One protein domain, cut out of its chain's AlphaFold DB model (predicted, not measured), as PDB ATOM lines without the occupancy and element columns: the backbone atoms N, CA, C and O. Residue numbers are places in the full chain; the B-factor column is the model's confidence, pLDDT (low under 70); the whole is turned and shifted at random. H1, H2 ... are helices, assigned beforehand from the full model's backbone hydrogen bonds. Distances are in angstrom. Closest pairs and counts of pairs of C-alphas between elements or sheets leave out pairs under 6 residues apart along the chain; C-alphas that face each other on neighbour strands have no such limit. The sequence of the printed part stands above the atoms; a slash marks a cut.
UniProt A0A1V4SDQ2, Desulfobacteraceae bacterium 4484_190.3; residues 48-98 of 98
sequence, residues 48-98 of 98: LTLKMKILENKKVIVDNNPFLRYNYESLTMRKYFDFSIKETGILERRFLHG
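This is residues 48 to 98 of the 98 residues of a protein of Desulfobacteraceae bacterium 4484_190.3 (UniProt A0A1V4SDQ2). One long helix, H2, makes the length of a rod, and the short helix H1 packs steeply across the middle of it. Residues 57 to 72, of which 66 to 72 belong to H2, stick out at one end, and residues 85 to 98, of which 85 to 96 belong to H2, stick out as an arm at the other. The printed part has 51 residues with two named helices, H1 then H2, and no named strand; the class is all helix. It is only just extended, close to loose, with a radius of gyration of the C-alphas of 14.9 A and spans of 50 by 17 by 10 A.

H2, residues 66 to 96, has a kink of 25 degrees near residue 83. With residues 73 to 80 alone it touches H1, residues 48 to 57; the closest C-alphas are those of Leu 48 and Tyr 80, 6.5 A apart. Their lines stand at a steep tilt of 65 degrees, opposite ways. O i to N i+4 pairs are within hydrogen-bond range in 25 of 27 cases in H2 and 5 of 6 in H1.

H2 is 43.9 A long, from C-alpha 66 at (168.606, 146.862, 144.057) to C-alpha 96 at (198.356, 158.000, 174.330). H1 is 14.6 A long and begins at C-alpha 48, (180.225, 145.126, 160.987).

The two C-alphas farthest apart, those of Asn 64 and Gly 98, are 50.1 A apart. The printed part has no cut, and the link from H1 to H2, 8 residues, is short. Confidence is under 70 at residues 97 to 98.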
ATOM      1  N   LEU A  48     180.396 143.814 161.625       96.69
ATOM      2  CA  LEU A  48     180.225 145.126 160.987       96.69
ATOM      3  C   LEU A  48     181.489 145.644 160.285       96.69
ATOM      4  O   LEU A  48     181.398 146.189 159.189       96.69
ATOM      5  N   THR A  49     182.656 145.448 160.891       95.06
ATOM      6  CA  THR A  49     183.946 145.868 160.330       95.06
ATOM      7  C   THR A  49     184.263 145.131 159.027       95.06
ATOM      8  O   THR A  49     184.626 145.763 158.037       95.06
ATOM      9  N   LEU A  50     184.041 143.811 158.979       96.06
ATOM     10  CA  LEU A  50     184.224 143.019 157.761       96.06
ATOM     11  C   LEU A  50     183.203 143.399 156.682       96.06
ATOM     12  O   LEU A  50     183.579 143.545 155.520       96.06
ATOM     13  N   LYS A  51     181.937 143.637 157.061       97.69
ATOM     14  CA  LYS A  51     180.920 144.150 156.126       97.69
ATOM     15  C   LYS A  51     181.410 145.417 155.432       97.69
ATOM     16  O   LYS A  51     181.310 145.512 154.215       97.69
ATOM     17  N   MET A  52     181.954 146.369 156.189       97.25
ATOM     18  CA  MET A  52     182.424 147.627 155.618       97.25
ATOM     19  C   MET A  52     183.656 147.491 154.747       97.25
ATOM     20  O   MET A  52     183.654 148.041 153.652       97.25
ATOM     21  N   LYS A  53     184.639 146.688 155.158       95.75
ATOM     22  CA  LYS A  53     185.812 146.411 154.323       95.75
ATOM     23  C   LYS A  53     185.413 145.849 152.954       95.75
ATOM     24  O   LYS A  53     185.983 146.235 151.934       95.75
ATOM     25  N   ILE A  54     184.407 144.969 152.925       96.88
ATOM     26  CA  ILE A  54     183.832 144.456 151.677       96.88
ATOM     27  C   ILE A  54     183.122 145.580 150.917       96.88
ATOM     28  O   ILE A  54     183.366 145.756 149.730       96.88
ATOM     29  N   LEU A  55     182.263 146.366 151.575       96.94
ATOM     30  CA  LEU A  55     181.527 147.454 150.918       96.94
ATOM     31  C   LEU A  55     182.430 148.517 150.282       96.94
ATOM     32  O   LEU A  55     182.064 149.031 149.228       96.94
ATOM     33  N   GLU A  56     183.576 148.817 150.890       96.06
ATOM     34  CA  GLU A  56     184.566 149.776 150.387       96.06
ATOM     35  C   GLU A  56     185.249 149.309 149.093       96.06
ATOM     36  O   GLU A  56     185.581 150.139 148.253       96.06
ATOM     37  N   ASN A  57     185.433 147.995 148.915       95.19
ATOM     38  CA  ASN A  57     186.273 147.433 147.848       95.19
ATOM     39  C   ASN A  57     185.519 146.522 146.866       95.19
ATOM     40  O   ASN A  57     186.115 145.989 145.931       95.19
ATOM     41  N   LYS A  58     184.217 146.298 147.068       95.44
ATOM     42  CA  LYS A  58     183.441 145.353 146.256       95.44
ATOM     43  C   LYS A  58     183.352 145.771 144.788       95.44
ATOM     44  O   LYS A  58     183.260 146.947 144.435       95.44
ATOM     45  N   LYS A  59     183.150 144.757 143.953       97.00
ATOM     46  CA  LYS A  59     182.566 144.876 142.618       97.00
ATOM     47  C   LYS A  59     181.247 144.109 142.608       97.00
ATOM     48  O   LYS A  59     181.224 142.929 142.938       97.00
ATOM     49  N   VAL A  60     180.142 144.768 142.262       96.75
ATOM     50  CA  VAL A  60     178.836 144.093 142.168       96.75
ATOM     51  C   VAL A  60     178.825 143.215 140.916       96.75
ATOM     52  O   VAL A  60     179.009 143.727 139.814       96.75
ATOM     53  N   ILE A  61     178.631 141.905 141.096       96.31
ATOM     54  CA  ILE A  61     178.563 140.923 139.998       96.31
ATOM     55  C   ILE A  61     177.102 140.650 139.615       96.31
ATOM     56  O   ILE A  61     176.767 140.635 138.435       96.31
ATOM     57  N   VAL A  62     176.226 140.483 140.612       96.38
ATOM     58  CA  VAL A  62     174.789 140.222 140.440       96.38
ATOM     59  C   VAL A  62     174.000 141.060 141.445       96.38
ATOM     60  O   VAL A  62     174.385 141.161 142.610       96.38
ATOM     61  N   ASP A  63     172.888 141.650 140.999       97.06
ATOM     62  CA  ASP A  63     171.961 142.408 141.842       97.06
ATOM     63  C   ASP A  63     170.510 142.048 141.499       97.06
ATOM     64  O   ASP A  63     169.916 142.587 140.568       97.06
ATOM     65  N   ASN A  64     169.947 141.115 142.266       96.19
ATOM     66  CA  ASN A  64     168.571 140.648 142.078       96.19
ATOM     67  C   ASN A  64     167.536 141.549 142.772       96.19
ATOM     68  O   ASN A  64     166.338 141.413 142.527       96.19
ATOM     69  N   ASN A  65     167.968 142.443 143.671       96.81
ATOM     70  CA  ASN A  65     167.081 143.342 144.405       96.81
ATOM     71  C   ASN A  65     167.819 144.645 144.775       96.81
ATOM     72  O   ASN A  65     168.312 144.784 145.903       96.81
ATOM     73  N   PRO A  66     167.849 145.629 143.855       97.25
ATOM     74  CA  PRO A  66     168.606 146.862 144.057       97.25
ATOM     75  C   PRO A  66     168.166 147.656 145.288       97.25
ATOM     76  O   PRO A  66     168.995 148.234 145.988       97.25
ATOM     77  N   PHE A  67     166.865 147.664 145.594       97.81
ATOM     78  CA  PHE A  67     166.338 148.384 146.754       97.81
ATOM     79  C   PHE A  67     166.852 147.789 148.069       97.81
ATOM     80  O   PHE A  67     167.329 148.519 148.941       97.81
ATOM     81  N   LEU A  68     166.816 146.460 148.195       97.19
ATOM     82  CA  LEU A  68     167.386 145.760 149.344       97.19
ATOM     83  C   LEU A  68     168.883 146.046 149.475       97.19
ATOM     84  O   LEU A  68     169.348 146.360 150.574       97.19
ATOM     85  N   ARG A  69     169.622 145.991 148.362       97.44
ATOM     86  CA  ARG A  69     171.054 146.280 148.349       97.44
ATOM     87  C   ARG A  69     171.338 147.697 148.848       97.44
ATOM     88  O   ARG A  69     172.121 147.853 149.780       97.44
ATOM     89  N   TYR A  70     170.679 148.722 148.307       97.81
ATOM     90  CA  TYR A  70     170.894 150.107 148.747       97.81
ATOM     91  C   TYR A  70     170.572 150.311 150.229       97.81
ATOM     92  O   TYR A  70     171.334 150.972 150.940       97.81
ATOM     93  N   ASN A  71     169.495 149.697 150.722       97.94
ATOM     94  CA  ASN A  71     169.150 149.753 152.141       97.94
ATOM     95  C   ASN A  71     170.213 149.083 153.020       97.94
ATOM     96  O   ASN A  71     170.610 149.651 154.041       97.94
ATOM     97  N   TYR A  72     170.696 147.904 152.620       97.56
ATOM     98  CA  TYR A  72     171.764 147.192 153.318       97.56
ATOM     99  C   TYR A  72     173.059 148.010 153.364       97.56
ATOM    100  O   TYR A  72     173.649 148.173 154.434       97.56
ATOM    101  N   GLU A  73     173.481 148.554 152.223       97.81
ATOM    102  CA  GLU A  73     174.698 149.358 152.100       97.81
ATOM    103  C   GLU A  73     174.618 150.612 152.972       97.81
ATOM    104  O   GLU A  73     175.473 150.822 153.834       97.81
ATOM    105  N   SER A  74     173.540 151.390 152.827       98.25
ATOM    106  CA  SER A  74     173.318 152.612 153.604       98.25
ATOM    107  C   SER A  74     173.290 152.335 155.109       98.25
ATOM    108  O   SER A  74     173.929 153.039 155.895       98.25
ATOM    109  N   LEU A  75     172.581 151.288 155.543       97.81
ATOM    110  CA  LEU A  75     172.502 150.937 156.958       97.81
ATOM    111  C   LEU A  75     173.852 150.483 157.518       97.81
ATOM    112  O   LEU A  75     174.196 150.865 158.636       97.81
ATOM    113  N   THR A  76     174.603 149.686 156.761       97.75
ATOM    114  CA  THR A  76     175.923 149.196 157.177       97.75
ATOM    115  C   THR A  76     176.912 150.351 157.313       97.75
ATOM    116  O   THR A  76     177.565 150.460 158.350       97.75
ATOM    117  N   MET A  77     176.945 151.260 156.333       97.69
ATOM    118  CA  MET A  77     177.792 152.457 156.361       97.69
ATOM    119  C   MET A  77     177.506 153.332 157.579       97.69
ATOM    120  O   MET A  77     178.423 153.644 158.334       97.69
ATOM    121  N   ARG A  78     176.231 153.658 157.841       97.69
ATOM    122  CA  ARG A  78     175.847 154.452 159.023       97.69
ATOM    123  C   ARG A  78     176.285 153.792 160.327       97.69
ATOM    124  O   ARG A  78     176.959 154.423 161.131       97.69
ATOM    125  N   LYS A  79     175.969 152.501 160.500       97.19
ATOM    126  CA  LYS A  79     176.354 151.748 161.704       97.19
ATOM    127  C   LYS A  79     177.862 151.766 161.924       97.19
ATOM    128  O   LYS A  79     178.310 151.859 163.062       97.19
ATOM    129  N   TYR A  80     178.638 151.638 160.853       97.31
ATOM    130  CA  TYR A  80     180.087 151.646 160.960       97.31
ATOM    131  C   TYR A  80     180.648 153.017 161.289       97.31
ATOM    132  O   TYR A  80     181.521 153.090 162.141       97.31
ATOM    133  N   PHE A  81     180.146 154.092 160.684       95.81
ATOM    134  CA  PHE A  81     180.604 155.439 161.027       95.81
ATOM    135  C   PHE A  81     180.276 155.805 162.480       95.81
ATOM    136  O   PHE A  81     181.097 156.424 163.152       95.81
ATOM    137  N   ASP A  82     179.145 155.335 163.014       95.19
ATOM    138  CA  ASP A  82     178.841 155.470 164.445       95.19
ATOM    139  C   ASP A  82     179.812 154.652 165.323       95.19
ATOM    140  O   ASP A  82     180.213 155.084 166.409       95.19
ATOM    141  N   PHE A  83     180.181 153.450 164.871       94.38
ATOM    142  CA  PHE A  83     181.099 152.554 165.576       94.38
ATOM    143  C   PHE A  83     182.550 153.054 165.551       94.38
ATOM    144  O   PHE A  83     183.204 153.056 166.597       94.38
ATOM    145  N   SER A  84     183.041 153.513 164.400       92.38
ATOM    146  CA  SER A  84     184.444 153.887 164.188       92.38
ATOM    147  C   SER A  84     184.861 155.061 165.070       92.38
ATOM    148  O   SER A  84     185.950 155.046 165.633       92.38
ATOM    149  N   ILE A  85     183.967 156.028 165.301       91.69
ATOM    150  CA  ILE A  85     184.209 157.141 166.232       91.69
ATOM    151  C   ILE A  85     184.500 156.617 167.646       91.69
ATOM    152  O   ILE A  85     185.439 157.066 168.309       91.69
ATOM    153  N   LYS A  86     183.710 155.647 168.125       91.06
ATOM    154  CA  LYS A  86     183.902 155.057 169.458       91.06
ATOM    155  C   LYS A  86     185.177 154.225 169.529       91.06
ATOM    156  O   LYS A  86     185.887 154.303 170.532       91.06
ATOM    157  N   GLU A  87     185.447 153.439 168.491       91.00
ATOM    158  CA  GLU A  87     186.640 152.599 168.392       91.00
ATOM    159  C   GLU A  87     187.919 153.441 168.429       91.00
ATOM    160  O   GLU A  87     188.771 153.202 169.287       91.00
ATOM    161  N   THR A  88     188.006 154.488 167.604       90.44
ATOM    162  CA  THR A  88     189.139 155.424 167.587       90.44
ATOM    163  C   THR A  88     189.375 156.030 168.965       90.44
ATOM    164  O   THR A  88     190.486 155.950 169.484       90.44
ATOM    165  N   GLY A  89     188.327 156.525 169.633       91.19
ATOM    166  CA  GLY A  89     188.478 157.085 170.978       91.19
ATOM    167  C   GLY A  89     188.968 156.065 172.019       91.19
ATOM    168  O   GLY A  89     189.674 156.431 172.959       91.19
ATOM    169  N   ILE A  90     188.609 154.780 171.892       90.88
ATOM    170  CA  ILE A  90     189.135 153.711 172.762       90.88
ATOM    171  C   ILE A  90     190.619 153.463 172.478       90.88
ATOM    172  O   ILE A  90     191.395 153.324 173.426       90.88
ATOM    173  N   LEU A  91     191.007 153.404 171.203       90.56
ATOM    174  CA  LEU A  91     192.390 153.187 170.783       90.56
ATOM    175  C   LEU A  91     193.288 154.343 171.236       90.56
ATOM    176  O   LEU A  91     194.292 154.105 171.902       90.56
ATOM    177  N   GLU A  92     192.886 155.587 170.984       92.19
ATOM    178  CA  GLU A  92     193.615 156.788 171.409       92.19
ATOM    179  C   GLU A  92     193.877 156.793 172.918       92.19
ATOM    180  O   GLU A  92     195.011 156.985 173.351       92.19
ATOM    181  N   ARG A  93     192.861 156.494 173.741       91.00
ATOM    182  CA  ARG A  93     193.040 156.413 175.203       91.00
ATOM    183  C   ARG A  93     194.020 155.321 175.624       91.00
ATOM    184  O   ARG A  93     194.741 155.521 176.594       91.00
ATOM    185  N   ARG A  94     194.046 154.185 174.921       88.38
ATOM    186  CA  ARG A  94     194.952 153.066 175.226       88.38
ATOM    187  C   ARG A  94     196.406 153.353 174.859       88.38
ATOM    188  O   ARG A  94     197.281 152.885 175.573       88.38
ATOM    189  N   PHE A  95     196.657 154.084 173.773       83.94
ATOM    190  CA  PHE A  95     198.013 154.290 173.248       83.94
ATOM    191  C   PHE A  95     198.632 155.652 173.592       83.94
ATOM    192  O   PHE A  95     199.850 155.768 173.558       83.94
ATOM    193  N   LEU A  96     197.839 156.674 173.941       70.56
ATOM    194  CA  LEU A  96     198.356 158.000 174.330       70.56
ATOM    195  C   LEU A  96     198.620 158.152 175.838       70.56
ATOM    196  O   LEU A  96     199.199 159.151 176.249       70.56
ATOM    197  N   HIS A  97     198.186 157.193 176.663       59.31
ATOM    198  CA  HIS A  97     198.395 157.194 178.122       59.31
ATOM    199  C   HIS A  97     199.203 155.976 178.615       59.31
ATOM    200  O   HIS A  97     199.153 155.656 179.803       59.31
ATOM    201  N   GLY A  98     199.892 155.277 177.706       54.56
ATOM    202  CA  GLY A  98     200.790 154.154 177.998       54.56
ATOM    203  C   GLY A  98     202.254 154.545 177.879       54.56
ATOM    204  O   GLY A  98     202.548 155.430 177.046       54.56
TER     205      GLY A  98